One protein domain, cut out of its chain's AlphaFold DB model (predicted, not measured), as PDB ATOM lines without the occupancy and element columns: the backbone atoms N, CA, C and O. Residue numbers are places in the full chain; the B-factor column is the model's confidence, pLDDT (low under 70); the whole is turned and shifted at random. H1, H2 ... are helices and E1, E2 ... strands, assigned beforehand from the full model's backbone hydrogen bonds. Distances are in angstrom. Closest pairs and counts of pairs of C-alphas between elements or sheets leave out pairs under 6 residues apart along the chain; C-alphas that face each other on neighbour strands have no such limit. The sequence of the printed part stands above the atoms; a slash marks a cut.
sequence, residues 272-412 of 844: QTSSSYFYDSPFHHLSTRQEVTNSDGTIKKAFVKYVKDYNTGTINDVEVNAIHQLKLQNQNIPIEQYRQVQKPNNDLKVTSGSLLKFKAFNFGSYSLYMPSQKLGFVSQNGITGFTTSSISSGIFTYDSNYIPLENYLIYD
ATOM      1  N   GLN A 272     101.410  71.255  92.795       93.31
ATOM      2  CA  GLN A 272     102.270  72.294  92.246       93.31
ATOM      3  C   GLN A 272     101.953  73.653  92.866       93.31
ATOM      4  O   GLN A 272     100.790  74.019  93.029       93.31
ATOM      5  N   THR A 273     102.998  74.423  93.150       96.25
ATOM      6  CA  THR A 273     102.903  75.848  93.471       96.25
ATOM      7  C   THR A 273     103.830  76.641  92.566       96.25
ATOM      8  O   THR A 273     104.997  76.294  92.412       96.25
ATOM      9  N   SER A 274     103.323  77.720  91.982       97.38
ATOM     10  CA  SER A 274     104.085  78.646  91.146       97.38
ATOM     11  C   SER A 274     104.125  80.015  91.816       97.38
ATOM     12  O   SER A 274     103.111  80.708  91.830       97.38
ATOM     13  N   SER A 275     105.281  80.412  92.342       97.88
ATOM     14  CA  SER A 275     105.520  81.700  92.997       97.88
ATOM     15  C   SER A 275     106.251  82.661  92.062       97.88
ATOM     16  O   SER A 275     107.434  82.475  91.804       97.88
ATOM     17  N   SER A 276     105.576  83.693  91.570       97.19
ATOM     18  CA  SER A 276     106.160  84.776  90.771       97.19
ATOM     19  C   SER A 276     106.490  85.983  91.649       97.19
ATOM     20  O   SER A 276     105.714  86.332  92.538       97.19
ATOM     21  N   TYR A 277     107.608  86.646  91.375       95.94
ATOM     22  CA  TYR A 277     108.091  87.823  92.095       95.94
ATOM     23  C   TYR A 277     108.214  89.000  91.133       95.94
ATOM     24  O   TYR A 277     108.709  88.864  90.012       95.94
ATOM     25  N   PHE A 278     107.767  90.163  91.589       94.75
ATOM     26  CA  PHE A 278     107.742  91.394  90.816       94.75
ATOM     27  C   PHE A 278     108.529  92.484  91.543       94.75
ATOM     28  O   PHE A 278     108.567  92.515  92.779       94.75
ATOM     29  N   TYR A 279     109.160  93.346  90.750       92.44
ATOM     30  CA  TYR A 279     110.059  94.423  91.170       92.44
ATOM     31  C   TYR A 279     109.643  95.691  90.424       92.44
ATOM     32  O   TYR A 279     110.360  96.202  89.573       92.44
ATOM     33  N   ASP A 280     108.413  96.134  90.675       90.62
ATOM     34  CA  ASP A 280     107.721  97.120  89.836       90.62
ATOM     35  C   ASP A 280     108.223  98.562  90.052       90.62
ATOM     36  O   ASP A 280     107.847  99.474  89.316       90.62
ATOM     37  N   SER A 281     109.053  98.790  91.076       90.12
ATOM     38  CA  SER A 281     109.570 100.117  91.415       90.12
ATOM     39  C   SER A 281     110.796 100.474  90.572       90.12
ATOM     40  O   SER A 281     111.783  99.740  90.594       90.12
ATOM     41  N   PRO A 282     110.820 101.641  89.904       87.62
ATOM     42  CA  PRO A 282     112.017 102.121  89.217       87.62
ATOM     43  C   PRO A 282     113.069 102.698  90.184       87.62
ATOM     44  O   PRO A 282     114.157 103.070  89.753       87.62
ATOM     45  N   PHE A 283     112.759 102.824  91.482       88.69
ATOM     46  CA  PHE A 283     113.613 103.508  92.462       88.69
ATOM     47  C   PHE A 283     114.440 102.558  93.340       88.69
ATOM     48  O   PHE A 283     115.303 103.015  94.097       88.69
ATOM     49  N   HIS A 284     114.165 101.252  93.287       90.12
ATOM     50  CA  HIS A 284     114.887 100.220  94.027       90.12
ATOM     51  C   HIS A 284     114.641  98.819  93.449       90.12
ATOM     52  O   HIS A 284     113.658  98.580  92.759       90.12
ATOM     53  N   HIS A 285     115.466  97.851  93.847       87.19
ATOM     54  CA  HIS A 285     115.400  96.461  93.373       87.19
ATOM     55  C   HIS A 285     114.789  95.476  94.389       87.19
ATOM     56  O   HIS A 285     115.024  94.274  94.318       87.19
ATOM     57  N   LEU A 286     114.015  95.971  95.359       92.31
ATOM     58  CA  LEU A 286     113.275  95.129  96.307       92.31
ATOM     59  C   LEU A 286     111.962  94.627  95.693       92.31
ATOM     60  O   LEU A 286     111.336  95.335  94.904       92.31
ATOM     61  N   SER A 287     111.535  93.415  96.065       93.94
ATOM     62  CA  SER A 287     110.269  92.858  95.573       93.94
ATOM     63  C   SER A 287     109.083  93.669  96.101       93.94
ATOM     64  O   SER A 287     108.963  93.892  97.308       93.94
ATOM     65  N   THR A 288     108.215  94.097  95.184       96.62
ATOM     66  CA  THR A 288     106.984  94.865  95.441       96.62
ATOM     67  C   THR A 288     105.754  93.968  95.507       96.62
ATOM     68  O   THR A 288     104.756  94.312  96.141       96.62
ATOM     69  N   ARG A 289     105.811  92.798  94.859       96.75
ATOM     70  CA  ARG A 289     104.720  91.824  94.845       96.75
ATOM     71  C   ARG A 289     105.240  90.398  94.700       96.75
ATOM     72  O   ARG A 289     106.113  90.127  93.882       96.75
ATOM     73  N   GLN A 290     104.615  89.478  95.422       98.12
ATOM     74  CA  GLN A 290     104.728  88.034  95.230       98.12
ATOM     75  C   GLN A 290     103.344  87.469  94.897       98.12
ATOM     76  O   GLN A 290     102.372  87.788  95.578       98.12
ATOM     77  N   GLU A 291     103.246  86.621  93.879       97.88
ATOM     78  CA  GLU A 291     102.017  85.928  93.485       97.88
ATOM     79  C   GLU A 291     102.244  84.418  93.489       97.88
ATOM     80  O   GLU A 291     103.135  83.929  92.806       97.88
ATOM     81  N   VAL A 292     101.448  83.677  94.255       97.88
ATOM     82  CA  VAL A 292     101.531  82.221  94.386       97.88
ATOM     83  C   VAL A 292     100.260  81.592  93.841       97.88
ATOM     84  O   VAL A 292      99.188  81.793  94.408       97.88
ATOM     85  N   THR A 293     100.393  80.802  92.781       96.88
ATOM     86  CA  THR A 293      99.309  79.996  92.209       96.88
ATOM     87  C   THR A 293      99.468  78.549  92.647       96.88
ATOM     88  O   THR A 293     100.490  77.921  92.365       96.88
ATOM     89  N   ASN A 294      98.459  78.025  93.333       94.75
ATOM     90  CA  ASN A 294      98.394  76.638  93.780       94.75
ATOM     91  C   ASN A 294      97.755  75.734  92.713       94.75
ATOM     92  O   ASN A 294      97.035  76.205  91.833       94.75
ATOM     93  N   SER A 295      97.958  74.421  92.827       92.44
ATOM     94  CA  SER A 295      97.379  73.415  91.923       92.44
ATOM     95  C   SER A 295      95.851  73.350  91.951       92.44
ATOM     96  O   SER A 295      95.249  72.880  90.995       92.44
ATOM     97  N   ASP A 296      95.216  73.833  93.022       92.25
ATOM     98  CA  ASP A 296      93.760  73.984  93.107       92.25
ATOM     99  C   ASP A 296      93.245  75.237  92.371       92.25
ATOM    100  O   ASP A 296      92.049  75.500  92.392       92.25
ATOM    101  N   GLY A 297      94.130  76.025  91.746       92.31
ATOM    102  CA  GLY A 297      93.821  77.284  91.068       92.31
ATOM    103  C   GLY A 297      93.694  78.492  92.003       92.31
ATOM    104  O   GLY A 297      93.443  79.600  91.528       92.31
ATOM    105  N   THR A 298      93.879  78.324  93.316       95.25
ATOM    106  CA  THR A 298      93.898  79.445  94.263       95.25
ATOM    107  C   THR A 298      95.138  80.312  94.030       95.25
ATOM    108  O   THR A 298      96.264  79.811  94.013       95.25
ATOM    109  N   ILE A 299      94.939  81.626  93.926       96.44
ATOM    110  CA  ILE A 299      95.997  82.629  93.786       96.44
ATOM    111  C   ILE A 299      96.110  83.421  95.089       96.44
ATOM    112  O   ILE A 299      95.131  83.987  95.579       96.44
ATOM    113  N   LYS A 300      97.312  83.491  95.658       97.12
ATOM    114  CA  LYS A 300      97.637  84.325  96.821       97.12
ATOM    115  C   LYS A 300      98.618  85.402  96.402       97.12
ATOM    116  O   LYS A 300      99.624  85.091  95.777       97.12
ATOM    117  N   LYS A 301      98.362  86.652  96.772       97.00
ATOM    118  CA  LYS A 301      99.260  87.771  96.470       97.00
ATOM    119  C   LYS A 301      99.713  88.440  97.758       97.00
ATOM    120  O   LYS A 301      98.897  88.643  98.653       97.00
ATOM    121  N   ALA A 302     100.985  88.785  97.852       97.81
ATOM    122  CA  ALA A 302     101.536  89.625  98.907       97.81
ATOM    123  C   ALA A 302     102.165  90.853  98.256       97.81
ATOM    124  O   ALA A 302     102.870  90.718  97.261       97.81
ATOM    125  N   PHE A 303     101.893  92.032  98.797       98.12
ATOM    126  CA  PHE A 303     102.372  93.306  98.275       98.12
ATOM    127  C   PHE A 303     103.169  94.032  99.347       98.12
ATOM    128  O   PHE A 303     102.827  93.940 100.528       98.12
ATOM    129  N   VAL A 304     104.193  94.765  98.921       98.38
ATOM    130  CA  VAL A 304     105.006  95.642  99.763       98.38
ATOM    131  C   VAL A 304     105.230  96.953  99.018       98.38
ATOM    132  O   VAL A 304     105.674  96.942  97.871       98.38
ATOM    133  N   LYS A 305     104.936  98.073  99.678       97.69
ATOM    134  CA  LYS A 305     105.307  99.419  99.237       97.69
ATOM    135  C   LYS A 305     106.353  99.990 100.176       97.69
ATOM    136  O   LYS A 305     106.178  99.947 101.395       97.69
ATOM    137  N   TYR A 306     107.407 100.557  99.616       98.00
ATOM    138  CA  TYR A 306     108.519 101.146 100.353       98.00
ATOM    139  C   TYR A 306     108.473 102.671 100.291       98.00
ATOM    140  O   TYR A 306     107.823 103.252  99.425       98.00
ATOM    141  N   VAL A 307     109.226 103.333 101.175       97.31
ATOM    142  CA  VAL A 307     109.397 104.802 101.212       97.31
ATOM    143  C   VAL A 307     109.558 105.428  99.821       97.31
ATOM    144  O   VAL A 307     108.916 106.432  99.511       97.31
ATOM    145  N   LYS A 308     110.387 104.840  98.950       96.06
ATOM    146  CA  LYS A 308     110.691 105.434  97.640       96.06
ATOM    147  C   LYS A 308     109.564 105.332  96.614       96.06
ATOM    148  O   LYS A 308     109.587 106.127  95.669       96.06
ATOM    149  N   ASP A 309     108.591 104.446  96.823       96.06
ATOM    150  CA  ASP A 309     107.453 104.216  95.920       96.06
ATOM    151  C   ASP A 309     106.412 105.340  95.965       96.06
ATOM    152  O   ASP A 309     105.519 105.410  95.118       96.06
ATOM    153  N   TYR A 310     106.505 106.231  96.950       96.00
ATOM    154  CA  TYR A 310     105.584 107.344  97.105       96.00
ATOM    155  C   TYR A 310     106.120 108.609  96.419       96.00
ATOM    156  O   TYR A 310     107.309 108.948  96.486       96.00
ATOM    157  N   ASN A 311     105.217 109.330  95.749       93.81
ATOM    158  CA  ASN A 311     105.517 110.628  95.161       93.81
ATOM    159  C   ASN A 311     105.400 111.723  96.228       93.81
ATOM    160  O   ASN A 311     104.307 112.033  96.689       93.81
ATOM    161  N   THR A 312     106.528 112.329  96.583       94.94
ATOM    162  CA  THR A 312     106.619 113.379  97.607       94.94
ATOM    163  C   THR A 312     106.912 114.757  97.000       94.94
ATOM    164  O   THR A 312     107.571 115.573  97.635       94.94
ATOM    165  N   GLY A 313     106.516 115.006  95.745       91.06
ATOM    166  CA  GLY A 313     106.781 116.283  95.061       91.06
ATOM    167  C   GLY A 313     106.048 117.488  95.668       91.06
ATOM    168  O   GLY A 313     106.489 118.622  95.522       91.06
ATOM    169  N   THR A 314     104.949 117.249  96.384       93.44
ATOM    170  CA  THR A 314     104.230 118.245  97.191       93.44
ATOM    171  C   THR A 314     104.150 117.729  98.621       93.44
ATOM    172  O   THR A 314     103.867 116.550  98.822       93.44
ATOM    173  N   ILE A 315     104.394 118.592  99.607       95.94
ATOM    174  CA  ILE A 315     104.474 118.217 101.023       95.94
ATOM    175  C   ILE A 315     103.491 119.083 101.813       95.94
ATOM    176  O   ILE A 315     103.805 120.222 102.142       95.94
ATOM    177  N   ASN A 316     102.308 118.535 102.108       94.88
ATOM    178  CA  ASN A 316     101.254 119.217 102.873       94.88
ATOM    179  C   ASN A 316     100.901 118.492 104.184       94.88
ATOM    180  O   ASN A 316     100.130 119.015 104.984       94.88
ATOM    181  N   ASP A 317     101.453 117.298 104.405       96.44
ATOM    182  CA  ASP A 317     101.163 116.442 105.552       96.44
ATOM    183  C   ASP A 317     102.453 115.970 106.250       96.44
ATOM    184  O   ASP A 317     103.520 115.856 105.636       96.44
ATOM    185  N   VAL A 318     102.351 115.700 107.555       96.69
ATOM    186  CA  VAL A 318     103.486 115.302 108.404       96.69
ATOM    187  C   VAL A 318     104.092 113.959 107.993       96.69
ATOM    188  O   VAL A 318     105.314 113.812 108.050       96.69
ATOM    189  N   GLU A 319     103.263 113.015 107.538       97.62
ATOM    190  CA  GLU A 319     103.705 111.717 107.025       97.62
ATOM    191  C   GLU A 319     104.481 111.914 105.726       97.62
ATOM    192  O   GLU A 319     105.588 111.409 105.564       97.62
ATOM    193  N   VAL A 320     103.934 112.721 104.813       98.00
ATOM    194  CA  VAL A 320     104.549 112.997 103.508       98.00
ATOM    195  C   VAL A 320     105.913 113.657 103.667       98.00
ATOM    196  O   VAL A 320     106.855 113.285 102.967       98.00
ATOM    197  N   ASN A 321     106.051 114.584 104.621       97.75
ATOM    198  CA  ASN A 321     107.349 115.168 104.948       97.75
ATOM    199  C   ASN A 321     108.331 114.106 105.466       97.75
ATOM    200  O   ASN A 321     109.482 114.078 105.044       97.75
ATOM    201  N   ALA A 322     107.893 113.200 106.343       97.88
ATOM    202  CA  ALA A 322     108.761 112.144 106.857       97.88
ATOM    203  C   ALA A 322     109.209 111.167 105.759       97.88
ATOM    204  O   ALA A 322     110.399 110.874 105.647       97.88
ATOM    205  N   ILE A 323     108.285 110.735 104.896       97.94
ATOM    206  CA  ILE A 323     108.583 109.897 103.728       97.94
ATOM    207  C   ILE A 323     109.576 110.607 102.799       97.94
ATOM    208  O   ILE A 323     110.533 109.989 102.332       97.94
ATOM    209  N   HIS A 324     109.395 111.911 102.557       97.38
ATOM    210  CA  HIS A 324     110.312 112.701 101.737       97.38
ATOM    211  C   HIS A 324     111.741 112.684 102.297       97.38
ATOM    212  O   HIS A 324     112.696 112.426 101.567       97.38
ATOM    213  N   GLN A 325     111.887 112.904 103.601       97.31
ATOM    214  CA  GLN A 325     113.192 112.992 104.258       97.31
ATOM    215  C   GLN A 325     113.890 111.628 104.317       97.31
ATOM    216  O   GLN A 325     115.073 111.522 103.995       97.31
ATOM    217  N   LEU A 326     113.144 110.557 104.601       96.94
ATOM    218  CA  LEU A 326     113.652 109.184 104.517       96.94
ATOM    219  C   LEU A 326     114.103 108.823 103.090       96.94
ATOM    220  O   LEU A 326     115.119 108.149 102.908       96.94
ATOM    221  N   LYS A 327     113.393 109.311 102.064       95.38
ATOM    222  CA  LYS A 327     113.776 109.133 100.657       95.38
ATOM    223  C   LYS A 327     115.096 109.836 100.332       95.38
ATOM    224  O   LYS A 327     115.939 109.226  99.675       95.38
ATOM    225  N   LEU A 328     115.310 111.062 100.822       95.06
ATOM    226  CA  LEU A 328     116.590 111.779 100.683       95.06
ATOM    227  C   LEU A 328     117.747 111.045 101.380       95.06
ATOM    228  O   LEU A 328     118.867 111.047 100.880       95.06
ATOM    229  N   GLN A 329     117.463 110.348 102.482       94.94
ATOM    230  CA  GLN A 329     118.412 109.486 103.199       94.94
ATOM    231  C   GLN A 329     118.602 108.101 102.552       94.94
ATOM    232  O   GLN A 329     119.204 107.211 103.156       94.94
ATOM    233  N   ASN A 330     118.087 107.897 101.333       94.25
ATOM    234  CA  ASN A 330     118.187 106.659 100.563       94.25
ATOM    235  C   ASN A 330     117.579 105.420 101.262       94.25
ATOM    236  O   ASN A 330     117.938 104.287 100.936       94.25
ATOM    237  N   GLN A 331     116.629 105.615 102.183       94.06
ATOM    238  CA  GLN A 331     115.998 104.532 102.939       94.06
ATOM    239  C   GLN A 331     114.953 103.780 102.099       94.06
ATOM    240  O   GLN A 331     114.172 104.388 101.366       94.06
ATOM    241  N   ASN A 332     114.911 102.451 102.232       93.56
ATOM    242  CA  ASN A 332     113.927 101.565 101.591       93.56
ATOM    243  C   ASN A 332     113.088 100.828 102.650       93.56
ATOM    244  O   ASN A 332     113.009  99.602 102.657       93.56
ATOM    245  N   ILE A 333     112.510 101.566 103.596       96.12
ATOM    246  CA  ILE A 333     111.710 100.976 104.677       96.12
ATOM    247  C   ILE A 333     110.307 100.631 104.135       96.12
ATOM    248  O   ILE A 333     109.727 101.462 103.429       96.12
ATOM    249  N   PRO A 334     109.744  99.441 104.424       97.69
ATOM    250  CA  PRO A 334     108.352  99.128 104.097       97.69
ATOM    251  C   PRO A 334     107.373 100.064 104.822       97.69
ATOM    252  O   PRO A 334     107.418 100.171 106.048       97.69
ATOM    253  N   ILE A 335     106.467 100.699 104.077       98.12
ATOM    254  CA  ILE A 335     105.377 101.531 104.613       98.12
ATOM    255  C   ILE A 335     104.079 100.732 104.660       98.12
ATOM    256  O   ILE A 335     103.422 100.703 105.693       98.12
ATOM    257  N   GLU A 336     103.712 100.057 103.572       98.44
ATOM    258  CA  GLU A 336     102.473  99.284 103.498       98.44
ATOM    259  C   GLU A 336     102.748  97.864 103.015       98.44
ATOM    260  O   GLU A 336     103.472  97.646 102.046       98.44
ATOM    261  N   GLN A 337     102.140  96.891 103.687       98.44
ATOM    262  CA  GLN A 337     102.154  95.489 103.299       98.44
ATOM    263  C   GLN A 337     100.736  94.942 103.352       98.44
ATOM    264  O   GLN A 337     100.065  95.097 104.366       98.44
ATOM    265  N   TYR A 338     100.272  94.255 102.312       97.94
ATOM    266  CA  TYR A 338      98.944  93.636 102.334       97.94
ATOM    267  C   TYR A 338      98.899  92.324 101.559       97.94
ATOM    268  O   TYR A 338      99.757  92.030 100.725       97.94
ATOM    269  N   ARG A 339      97.896  91.496 101.871       97.75
ATOM    270  CA  ARG A 339      97.727  90.157 101.300       97.75
ATOM    271  C   ARG A 339      96.359  89.981 100.676       97.75
ATOM    272  O   ARG A 339      95.346  90.371 101.256       97.75
ATOM    273  N   GLN A 340      96.330  89.319  99.529       96.81
ATOM    274  CA  GLN A 340      95.118  89.003  98.790       96.81
ATOM    275  C   GLN A 340      95.006  87.504  98.538       96.81
ATOM    276  O   GLN A 340      96.013  86.806  98.401       96.81
ATOM    277  N   VAL A 341      93.772  87.021  98.455       96.06
ATOM    278  CA  VAL A 341      93.450  85.647  98.073       96.06
ATOM    279  C   VAL A 341      92.331  85.680  97.042       96.06
ATOM    280  O   VAL A 341      91.335  86.379  97.217       96.06
ATOM    281  N   GLN A 342      92.492  84.898  95.984       95.19
ATOM    282  CA  GLN A 342      91.485  84.644  94.969       95.19
ATOM    283  C   GLN A 342      91.341  83.131  94.812       95.19
ATOM    284  O   GLN A 342      92.291  82.450  94.434       95.19
ATOM    285  N   LYS A 343      90.168  82.593  95.149       92.25
ATOM    286  CA  LYS A 343      89.827  81.193  94.852       92.25
ATOM    287  C   LYS A 343      89.387  81.076  93.383       92.25
ATOM    288  O   LYS A 343      88.947  82.087  92.828       92.25
ATOM    289  N   PRO A 344      89.458  79.887  92.760       92.19
ATOM    290  CA  PRO A 344      88.941  79.690  91.407       92.19
ATOM    291  C   PRO A 344      87.499  80.186  91.295       92.19
ATOM    292  O   PRO A 344      86.680  79.866  92.153       92.19
ATOM    293  N   ASN A 345      87.203  80.956  90.249       88.19
ATOM    294  CA  ASN A 345      85.873  81.516  89.966       88.19
ATOM    295  C   ASN A 345      85.294  82.458  91.041       88.19
ATOM    296  O   ASN A 345      84.112  82.785  90.981       88.19
ATOM    297  N   ASN A 346      86.107  82.925  91.993       88.56
ATOM    298  CA  ASN A 346      85.699  83.902  92.998       88.56
ATOM    299  C   ASN A 346      86.405  85.247  92.790       88.56
ATOM    300  O   ASN A 346      87.485  85.325  92.194       88.56
ATOM    301  N   ASP A 347      85.826  86.293  93.377       88.94
ATOM    302  CA  ASP A 347      86.460  87.604  93.461       88.94
ATOM    303  C   ASP A 347      87.761  87.551  94.271       88.94
ATOM    304  O   ASP A 347      87.907  86.800  95.243       88.94
ATOM    305  N   LEU A 348      88.704  88.402  93.879       91.81
ATOM    306  CA  LEU A 348      89.928  88.658  94.622       91.81
ATOM    307  C   LEU A 348      89.612  89.492  95.870       91.81
ATOM    308  O   LEU A 348      88.987  90.549  95.786       91.81
ATOM    309  N   LYS A 349      90.071  89.024  97.033       95.81
ATOM    310  CA  LYS A 349      89.796  89.660  98.326       95.81
ATOM    311  C   LYS A 349      91.067  89.973  99.096       95.81
ATOM    312  O   LYS A 349      91.984  89.153  99.130       95.81
ATOM    313  N   VAL A 350      91.100  91.118  99.775       97.19
ATOM    314  CA  VAL A 350      92.183  91.486 100.702       97.19
ATOM    315  C   VAL A 350      91.898  90.883 102.071       97.19
ATOM    316  O   VAL A 350      90.816  91.072 102.615       97.19
ATOM    317  N   THR A 351      92.850  90.132 102.616       97.06
ATOM    318  CA  THR A 351      92.677  89.350 103.859       97.06
ATOM    319  C   THR A 351      93.421  89.944 105.044       97.06
ATOM    320  O   THR A 351      93.017  89.739 106.184       97.06
ATOM    321  N   SER A 352      94.492  90.694 104.798       97.88
ATOM    322  CA  SER A 352      95.231  91.383 105.850       97.88
ATOM    323  C   SER A 352      96.043  92.545 105.296       97.88
ATOM    324  O   SER A 352      96.477  92.490 104.144       97.88
ATOM    325  N   GLY A 353      96.325  93.528 106.144       97.44
ATOM    326  CA  GLY A 353      97.203  94.657 105.866       97.44
ATOM    327  C   GLY A 353      98.002  95.059 107.106       97.44
ATOM    328  O   GLY A 353      97.558  94.855 108.234       97.44
ATOM    329  N   SER A 354      99.167  95.659 106.894       98.06
ATOM    330  CA  SER A 354      99.975  96.350 107.896       98.06
ATOM    331  C   SER A 354     100.479  97.651 107.287       98.06
ATOM    332  O   SER A 354     101.030  97.637 106.188       98.06
ATOM    333  N   LEU A 355     100.337  98.755 108.013       98.50
ATOM    334  CA  LEU A 355     100.782 100.073 107.573       98.50
ATOM    335  C   LEU A 355     101.579 100.760 108.684       98.50
ATOM    336  O   LEU A 355     101.174 100.747 109.844       98.50
ATOM    337  N   LEU A 356     102.724 101.335 108.336       98.19
ATOM    338  CA  LEU A 356     103.616 102.028 109.255       98.19
ATOM    339  C   LEU A 356     103.669 103.508 108.885       98.19
ATOM    340  O   LEU A 356     104.021 103.855 107.762       98.19
ATOM    341  N   LYS A 357     103.316 104.359 109.842       98.12
ATOM    342  CA  LYS A 357     103.373 105.816 109.730       98.12
ATOM    343  C   LYS A 357     104.662 106.349 110.333       98.12
ATOM    344  O   LYS A 357     105.170 105.767 111.290       98.12
ATOM    345  N   PHE A 358     105.140 107.486 109.853       98.12
ATOM    346  CA  PHE A 358     106.380 108.151 110.231       98.12
ATOM    347  C   PHE A 358     106.149 109.630 110.542       98.12
ATOM    348  O   PHE A 358     105.264 110.289 110.005       98.12
ATOM    349  N   LYS A 359     106.971 110.181 111.433       97.75
ATOM    350  CA  LYS A 359     107.031 111.628 111.680       97.75
ATOM    351  C   LYS A 359     108.424 112.029 112.155       97.75
ATOM    352  O   LYS A 359     109.240 111.172 112.488       97.75
ATOM    353  N   ALA A 360     108.673 113.332 112.219       97.12
ATOM    354  CA  ALA A 360     109.869 113.867 112.858       97.12
ATOM    355  C   ALA A 360     109.789 113.749 114.392       97.12
ATOM    356  O   ALA A 360     108.788 114.134 115.002       97.12
ATOM    357  N   PHE A 361     110.871 113.277 115.003       96.31
ATOM    358  CA  PHE A 361     111.161 113.359 116.431       96.31
ATOM    359  C   PHE A 361     112.370 114.278 116.617       96.31
ATOM    360  O   PHE A 361     113.397 114.084 115.971       96.31
ATOM    361  N   ASN A 362     112.231 115.311 117.450       94.19
ATOM    362  CA  ASN A 362     113.210 116.396 117.561       94.19
ATOM    363  C   ASN A 362     114.135 116.191 118.766       94.19
ATOM    364  O   ASN A 362     113.655 115.964 119.874       94.19
ATOM    365  N   PHE A 363     115.440 116.351 118.551       91.25
ATOM    366  CA  PHE A 363     116.499 116.174 119.543       91.25
ATOM    367  C   PHE A 363     117.430 117.392 119.525       91.25
ATOM    368  O   PHE A 363     118.530 117.369 118.976       91.25
ATOM    369  N   GLY A 364     116.958 118.506 120.088       88.19
ATOM    370  CA  GLY A 364     117.691 119.771 120.052       88.19
ATOM    371  C   GLY A 364     117.784 120.329 118.631       88.19
ATOM    372  O   GLY A 364     116.777 120.753 118.070       88.19
ATOM    373  N   SER A 365     118.989 120.348 118.057       91.44
ATOM    374  CA  SER A 365     119.261 120.956 116.745       91.44
ATOM    375  C   SER A 365     118.995 120.044 115.546       91.44
ATOM    376  O   SER A 365     119.155 120.490 114.412       91.44
ATOM    377  N   TYR A 366     118.640 118.776 115.764       93.06
ATOM    378  CA  TYR A 366     118.376 117.822 114.687       93.06
ATOM    379  C   TYR A 366     117.081 117.038 114.917       93.06
ATOM    380  O   TYR A 366     116.559 116.968 116.031       93.06
ATOM    381  N   SER A 367     116.573 116.432 113.845       94.88
ATOM    382  CA  SER A 367     115.381 115.586 113.867       94.88
ATOM    383  C   SER A 367     115.702 114.210 113.294       94.88
ATOM    384  O   SER A 367     116.446 114.094 112.320       94.88
ATOM    385  N   LEU A 368     115.100 113.173 113.868       96.00
ATOM    386  CA  LEU A 368     115.080 111.827 113.304       96.00
ATOM    387  C   LEU A 368     113.671 111.519 112.797       96.00
ATOM    388  O   LEU A 368     112.685 111.811 113.471       96.00
ATOM    389  N   TYR A 369     113.566 110.918 111.614       96.69
ATOM    390  CA  TYR A 369     112.287 110.517 111.033       96.69
ATOM    391  C   TYR A 369     112.051 109.045 111.345       96.69
ATOM    392  O   TYR A 369     112.672 108.171 110.748       96.69
ATOM    393  N   MET A 370     111.188 108.781 112.322       97.06
ATOM    394  CA  MET A 370     111.016 107.453 112.916       97.06
ATOM    395  C   MET A 370     109.557 106.996 112.837       97.06
ATOM    396  O   MET A 370     108.659 107.838 112.682       97.06
ATOM    397  N   PRO A 371     109.294 105.681 112.957       97.81
ATOM    398  CA  PRO A 371     107.936 105.169 113.035       97.81
ATOM    399  C   PRO A 371     107.152 105.849 114.161       97.81
ATOM    400  O   PRO A 371     107.629 105.953 115.288       97.81
ATOM    401  N   SER A 372     105.940 106.301 113.863       97.06
ATOM    402  CA  SER A 372     105.055 107.022 114.781       97.06
ATOM    403  C   SER A 372     103.826 106.210 115.176       97.06
ATOM    404  O   SER A 372     103.342 106.330 116.300       97.06
ATOM    405  N   GLN A 373     103.334 105.359 114.276       97.38
ATOM    406  CA  GLN A 373     102.159 104.532 114.509       97.38
ATOM    407  C   GLN A 373     102.182 103.313 113.589       97.38
ATOM    408  O   GLN A 373     102.528 103.419 112.413       97.38
ATOM    409  N   LYS A 374     101.785 102.160 114.118       97.69
ATOM    410  CA  LYS A 374     101.545 100.942 113.348       97.69
ATOM    411  C   LYS A 374     100.050 100.689 113.289       97.69
ATOM    412  O   LYS A 374      99.385 100.631 114.321       97.69
ATOM    413  N   LEU A 375      99.539 100.513 112.082       98.06
ATOM    414  CA  LEU A 375      98.165 100.145 111.804       98.06
ATOM    415  C   LEU A 375      98.122  98.738 111.223       98.06
ATOM    416  O   LEU A 375      99.066  98.282 110.573       98.06
ATOM    417  N   GLY A 376      97.007  98.054 111.432       97.06
ATOM    418  CA  GLY A 376      96.788  96.736 110.869       97.06
ATOM    419  C   GLY A 376      95.330  96.473 110.565       97.06
ATOM    420  O   GLY A 376      94.426  97.168 111.024       97.06
ATOM    421  N   PHE A 377      95.130  95.455 109.749       95.25
ATOM    422  CA  PHE A 377      93.830  94.973 109.329       95.25
ATOM    423  C   PHE A 377      93.927  93.462 109.121       95.25
ATOM    424  O   PHE A 377      94.893  92.979 108.528       95.25
ATOM    425  N   VAL A 378      92.927  92.713 109.583       95.50
ATOM    426  CA  VAL A 378      92.770  91.282 109.299       95.50
ATOM    427  C   VAL A 378      91.286  90.994 109.085       95.50
ATOM    428  O   VAL A 378      90.450  91.402 109.885       95.50
ATOM    429  N   SER A 379      90.954  90.268 108.018       94.50
ATOM    430  CA  SER A 379      89.601  89.802 107.717       94.50
ATOM    431  C   SER A 379      89.628  88.354 107.249       94.50
ATOM    432  O   SER A 379      90.189  88.031 106.200       94.50
ATOM    433  N   GLN A 380      88.969  87.478 108.012       89.56
ATOM    434  CA  GLN A 380      88.896  86.043 107.723       89.56
ATOM    435  C   GLN A 380      88.194  85.749 106.386       89.56
ATOM    436  O   GLN A 380      88.610  84.858 105.650       89.56
ATOM    437  N   ASN A 381      87.156  86.523 106.055       89.50
ATOM    438  CA  ASN A 381      86.387  86.360 104.816       89.50
ATOM    439  C   ASN A 381      86.948  87.173 103.642       89.50
ATOM    440  O   ASN A 381      86.500  86.993 102.505       89.50
ATOM    441  N   GLY A 382      87.916  88.049 103.927       93.19
ATOM    442  CA  GLY A 382      88.463  89.043 103.020       93.19
ATOM    443  C   GLY A 382      87.458  90.131 102.624       93.19
ATOM    444  O   GLY A 382      86.244  89.943 102.699       93.19
ATOM    445  N   ILE A 383      87.972  91.275 102.183       95.19
ATOM    446  CA  ILE A 383      87.175  92.421 101.724       95.19
ATOM    447  C   ILE A 383      87.420  92.718 100.243       95.19
ATOM    448  O   ILE A 383      88.495  92.434  99.708       95.19
ATOM    449  N   THR A 384      86.415  93.303  99.596       91.94
ATOM    450  CA  THR A 384      86.511  93.936  98.274       91.94
ATOM    451  C   THR A 384      86.593  95.459  98.449       91.94
ATOM    452  O   THR A 384      86.251  95.977  99.509       91.94
ATOM    453  N   GLY A 385      87.090  96.189  97.444       89.81
ATOM    454  CA  GLY A 385      87.169  97.660  97.502       89.81
ATOM    455  C   GLY A 385      88.299  98.240  98.365       89.81
ATOM    456  O   GLY A 385      88.260  99.424  98.685       89.81
ATOM    457  N   PHE A 386      89.302  97.437  98.732       94.62
ATOM    458  CA  PHE A 386      90.477  97.913  99.468       94.62
ATOM    459  C   PHE A 386      91.275  98.943  98.653       94.62
ATOM    460  O   PHE A 386      91.661  98.674  97.511       94.62
ATOM    461  N   THR A 387      91.566 100.090  99.258       94.94
ATOM    462  CA  THR A 387      92.317 101.199  98.664       94.94
ATOM    463  C   THR A 387      93.740 101.232  99.212       94.94
ATOM    464  O   THR A 387      93.970 101.560 100.372       94.94
ATOM    465  N   THR A 388      94.725 100.931  98.366       95.31
ATOM    466  CA  THR A 388      96.144 100.987  98.756       95.31
ATOM    467  C   THR A 388      96.555 102.393  99.174       95.31
ATOM    468  O   THR A 388      96.109 103.372  98.571       95.31
ATOM    469  N   SER A 389      97.476 102.497 100.127       97.44
ATOM    470  CA  SER A 389      98.010 103.785 100.556       97.44
ATOM    471  C   SER A 389      98.651 104.566  99.408       97.44
ATOM    472  O   SER A 389      99.299 104.002  98.518       97.44
ATOM    473  N   SER A 390      98.488 105.884  99.405       96.88
ATOM    474  CA  SER A 390      98.992 106.760  98.345       96.88
ATOM    475  C   SER A 390      99.254 108.173  98.864       96.88
ATOM    476  O   SER A 390      98.833 108.525  99.962       96.88
ATOM    477  N   ILE A 391      99.956 108.984  98.068       97.31
ATOM    478  CA  ILE A 391     100.054 110.426  98.295       97.31
ATOM    479  C   ILE A 391      99.344 111.120  97.141       97.31
ATOM    480  O   ILE A 391      99.727 110.942  95.984       97.31
ATOM    481  N   SER A 392      98.329 111.915  97.464       93.94
ATOM    482  CA  SER A 392      97.596 112.734  96.501       93.94
ATOM    483  C   SER A 392      97.618 114.185  96.961       93.94
ATOM    484  O   SER A 392      97.296 114.476  98.112       93.94
ATOM    485  N   SER A 393      98.069 115.095  96.092       93.12
ATOM    486  CA  SER A 393      98.206 116.531  96.397       93.12
ATOM    487  C   SER A 393      98.947 116.820  97.715       93.12
ATOM    488  O   SER A 393      98.591 117.726  98.467       93.12
ATOM    489  N   GLY A 394      99.979 116.023  98.009       94.88
ATOM    490  CA  GLY A 394     100.808 116.150  99.208       94.88
ATOM    491  C   GLY A 394     100.182 115.656 100.513       94.88
ATOM    492  O   GLY A 394     100.731 115.959 101.571       94.88
ATOM    493  N   ILE A 395      99.079 114.902 100.451       96.94
ATOM    494  CA  ILE A 395      98.407 114.290 101.605       96.94
ATOM    495  C   ILE A 395      98.515 112.766 101.508       96.94
ATOM    496  O   ILE A 395      98.213 112.189 100.460       96.94
ATOM    497  N   PHE A 396      98.927 112.118 102.600       97.69
ATOM    498  CA  PHE A 396      98.973 110.661 102.703       97.69
ATOM    499  C   PHE A 396      97.581 110.092 103.012       97.69
ATOM    500  O   PHE A 396      96.941 110.484 103.988       97.69
ATOM    501  N   THR A 397      97.118 109.149 102.197       96.69
ATOM    502  CA  THR A 397      95.830 108.459 102.356       96.69
ATOM    503  C   THR A 397      96.034 106.948 102.375       96.69
ATOM    504  O   THR A 397      97.010 106.445 101.822       96.69
ATOM    505  N   TYR A 398      95.130 106.221 103.029       97.00
ATOM    506  CA  TYR A 398      95.135 104.760 103.134       97.00
ATOM    507  C   TYR A 398      93.717 104.235 103.395       97.00
ATOM    508  O   TYR A 398      92.805 105.017 103.673       97.00
ATOM    509  N   ASP A 399      93.528 102.921 103.284       97.69
ATOM    510  CA  ASP A 399      92.227 102.276 103.459       97.69
ATOM    511  C   ASP A 399      91.621 102.493 104.859       97.69
ATOM    512  O   ASP A 399      92.310 102.395 105.874       97.69
ATOM    513  N   SER A 400      90.309 102.718 104.938       96.38
ATOM    514  CA  SER A 400      89.619 102.969 106.210       96.38
ATOM    515  C   SER A 400      89.484 101.738 107.114       96.38
ATOM    516  O   SER A 400      89.186 101.898 108.295       96.38
ATOM    517  N   ASN A 401      89.718 100.520 106.606       96.44
ATOM    518  CA  ASN A 401      89.688  99.298 107.417       96.44
ATOM    519  C   ASN A 401      90.933  99.129 108.304       96.44
ATOM    520  O   ASN A 401      90.951  98.255 109.174       96.44
ATOM    521  N   TYR A 402      91.981  99.930 108.097       97.19
ATOM    522  CA  TYR A 402      93.137  99.950 108.985       97.19
ATOM    523  C   TYR A 402      92.772 100.535 110.350       97.19
ATOM    524  O   TYR A 402      92.326 101.677 110.450       97.19
ATOM    525  N   ILE A 403      93.058  99.781 111.411       95.75
ATOM    526  CA  ILE A 403      92.943 100.246 112.795       95.75
ATOM    527  C   ILE A 403      94.335 100.440 113.407       95.75
ATOM    528  O   ILE A 403      95.255  99.688 113.069       95.75
ATOM    529  N   PRO A 404      94.533 101.418 114.307       95.69
ATOM    530  CA  PRO A 404      95.795 101.537 115.022       95.69
ATOM    531  C   PRO A 404      96.017 100.328 115.939       95.69
ATOM    532  O   PRO A 404      95.105  99.889 116.641       95.69
ATOM    533  N   LEU A 405      97.235  99.794 115.921       95.75
ATOM    534  CA  LEU A 405      97.678  98.683 116.764       95.75
ATOM    535  C   LEU A 405      98.681  99.146 117.817       95.75
ATOM    536  O   LEU A 405      98.603  98.727 118.963       95.75
ATOM    537  N   GLU A 406      99.629  99.996 117.420       96.31
ATOM    538  CA  GLU A 406     100.658 100.527 118.315       96.31
ATOM    539  C   GLU A 406     100.904 102.006 118.000       96.31
ATOM    540  O   GLU A 406     100.969 102.393 116.828       96.31
ATOM    541  N   ASN A 407     101.091 102.825 119.033       96.56
ATOM    542  CA  ASN A 407     101.577 104.197 118.911       96.56
ATOM    543  C   ASN A 407     103.000 104.279 119.466       96.56
ATOM    544  O   ASN A 407     103.253 103.862 120.593       96.56
ATOM    545  N   TYR A 408     103.922 104.850 118.698       97.12
ATOM    546  CA  TYR A 408     105.311 105.050 119.104       97.12
ATOM    547  C   TYR A 408     105.486 106.498 119.559       97.12
ATOM    548  O   TYR A 408     105.384 107.441 118.768       97.12
ATOM    549  N   LEU A 409     105.679 106.680 120.863       94.88
ATOM    550  CA  LEU A 409     105.488 107.969 121.522       94.88
ATOM    551  C   LEU A 409     106.803 108.700 121.770       94.88
ATOM    552  O   LEU A 409     106.877 109.901 121.512       94.88
ATOM    553  N   ILE A 410     107.823 107.992 122.263       95.50
ATOM    554  CA  ILE A 410     109.107 108.581 122.660       95.50
ATOM    555  C   ILE A 410     110.242 107.702 122.148       95.50
ATOM    556  O   ILE A 410     110.253 106.495 122.386       95.50
ATOM    557  N   TYR A 411     111.202 108.338 121.489       94.62
ATOM    558  CA  TYR A 411     112.491 107.762 121.130       94.62
ATOM    559  C   TYR A 411     113.591 108.482 121.905       94.62
ATOM    560  O   TYR A 411     113.418 109.636 122.310       94.62
ATOM    561  N   ASP A 412     114.727 107.823 122.089       89.81
ATOM    562  CA  ASP A 412     115.943 108.518 122.484       89.81
ATOM    563  C   ASP A 412     116.634 109.217 121.308       89.81
ATOM    564  O   ASP A 412     116.303 109.021 120.138       89.81
TER     565      ASP A 412
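Overview. This is residues 272 to 412 of the 844 residues of the protein "PKD domain-containing protein" of Pedobacter sp. RP-1-16 (UniProt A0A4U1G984). One long, twisted sheet of seven antiparallel strands makes a wall along the domain, with the helix H1 lying across it towards one end and the small hairpin E7 and E8 next to that helix. The hairpin E5 and E6 is the longest in the sheet, and its turn at Ser 365 and the E2 to E3 turn at Asp 296 mark opposite ends of the long axis. The 141 printed residues hold, in order, E1, E2, E3, H1, E4, E5, E6, E7, E8 and E9, and the class is mostly strand. The large sheet has the order E1, E2, E3, E4, E5, E6, E9. The whole is elongated, 58 by 30 by 30 A, and only just compact, close to loose, with a radius of gyration of the C-alphas of 16.8 A.

Along the chain. E1 is residues 272 to 278, 19.9 A long, with C-alpha 272 at (102.270, 72.294, 92.246). E2 is residues 289 to 294, and E3 is residues 299 to 306, 23.3 A. H1 is residues 318 to 328, 15.6 A, with C-alpha 318 at (103.486, 115.302, 108.404). E4 is residues 334 to 342, 24.0 A. E5 is residues 349 to 363, 43.2 A, and E6 is residues 366 to 383, 42.3 A, which bends by 111 degrees at residue 380. E7 is residues 390 to 392 and E8 residues 395 to 397. E9 is residues 403 to 411, 22.5 A, ending at C-alpha 411 (112.491, 107.762, 121.130).

Arrangement. E1, E2 and E3 form one meander, each strand the antiparallel neighbour of the one before, and E4, E5 and E6 form another. N 276 and O 291 are 2.7 A apart between E1 and E2, and N 290 and O 302 are 2.8 A apart between E2 and E3. E3 of the one meander and E4 of the other are antiparallel neighbours, with N 301 and O 340 within hydrogen-bond range at 2.9 A. N 337 and O 354 are 2.8 A apart between E4 and E5, and N 355 and O 375 are 2.9 A apart between E5 and E6. E9 is an edge strand beside E6, with N 374 and O 406 at 2.8 A; E1 is the other edge strand. H1 is on this sheet at a height of 6.0 A, only just over E5, on which 3 of its 11 C-alphas fall. It runs across the strands, at 80 degrees to E5 on the local plane, and the closest C-alphas are those of Ala 322 and Lys 359, 5.1 A. In H1 every O i to N i+4 pair is within hydrogen-bond range. The antiparallel hairpin E7 and E8 has N 390 and O 397 at 2.9 A. The closest C-alphas of H1 and E8 are those of Val 320 and Phe 396, 6.1 A.

Size, cuts and confidence. The C-alphas farthest apart are those of Asp 296 and Ser 365, 58.4 A. The printed part has no cut. The link from E3 to H1 is long, with 11 residues. The mean pLDDT of the printed part is 95.3, and no printed residue is under 70.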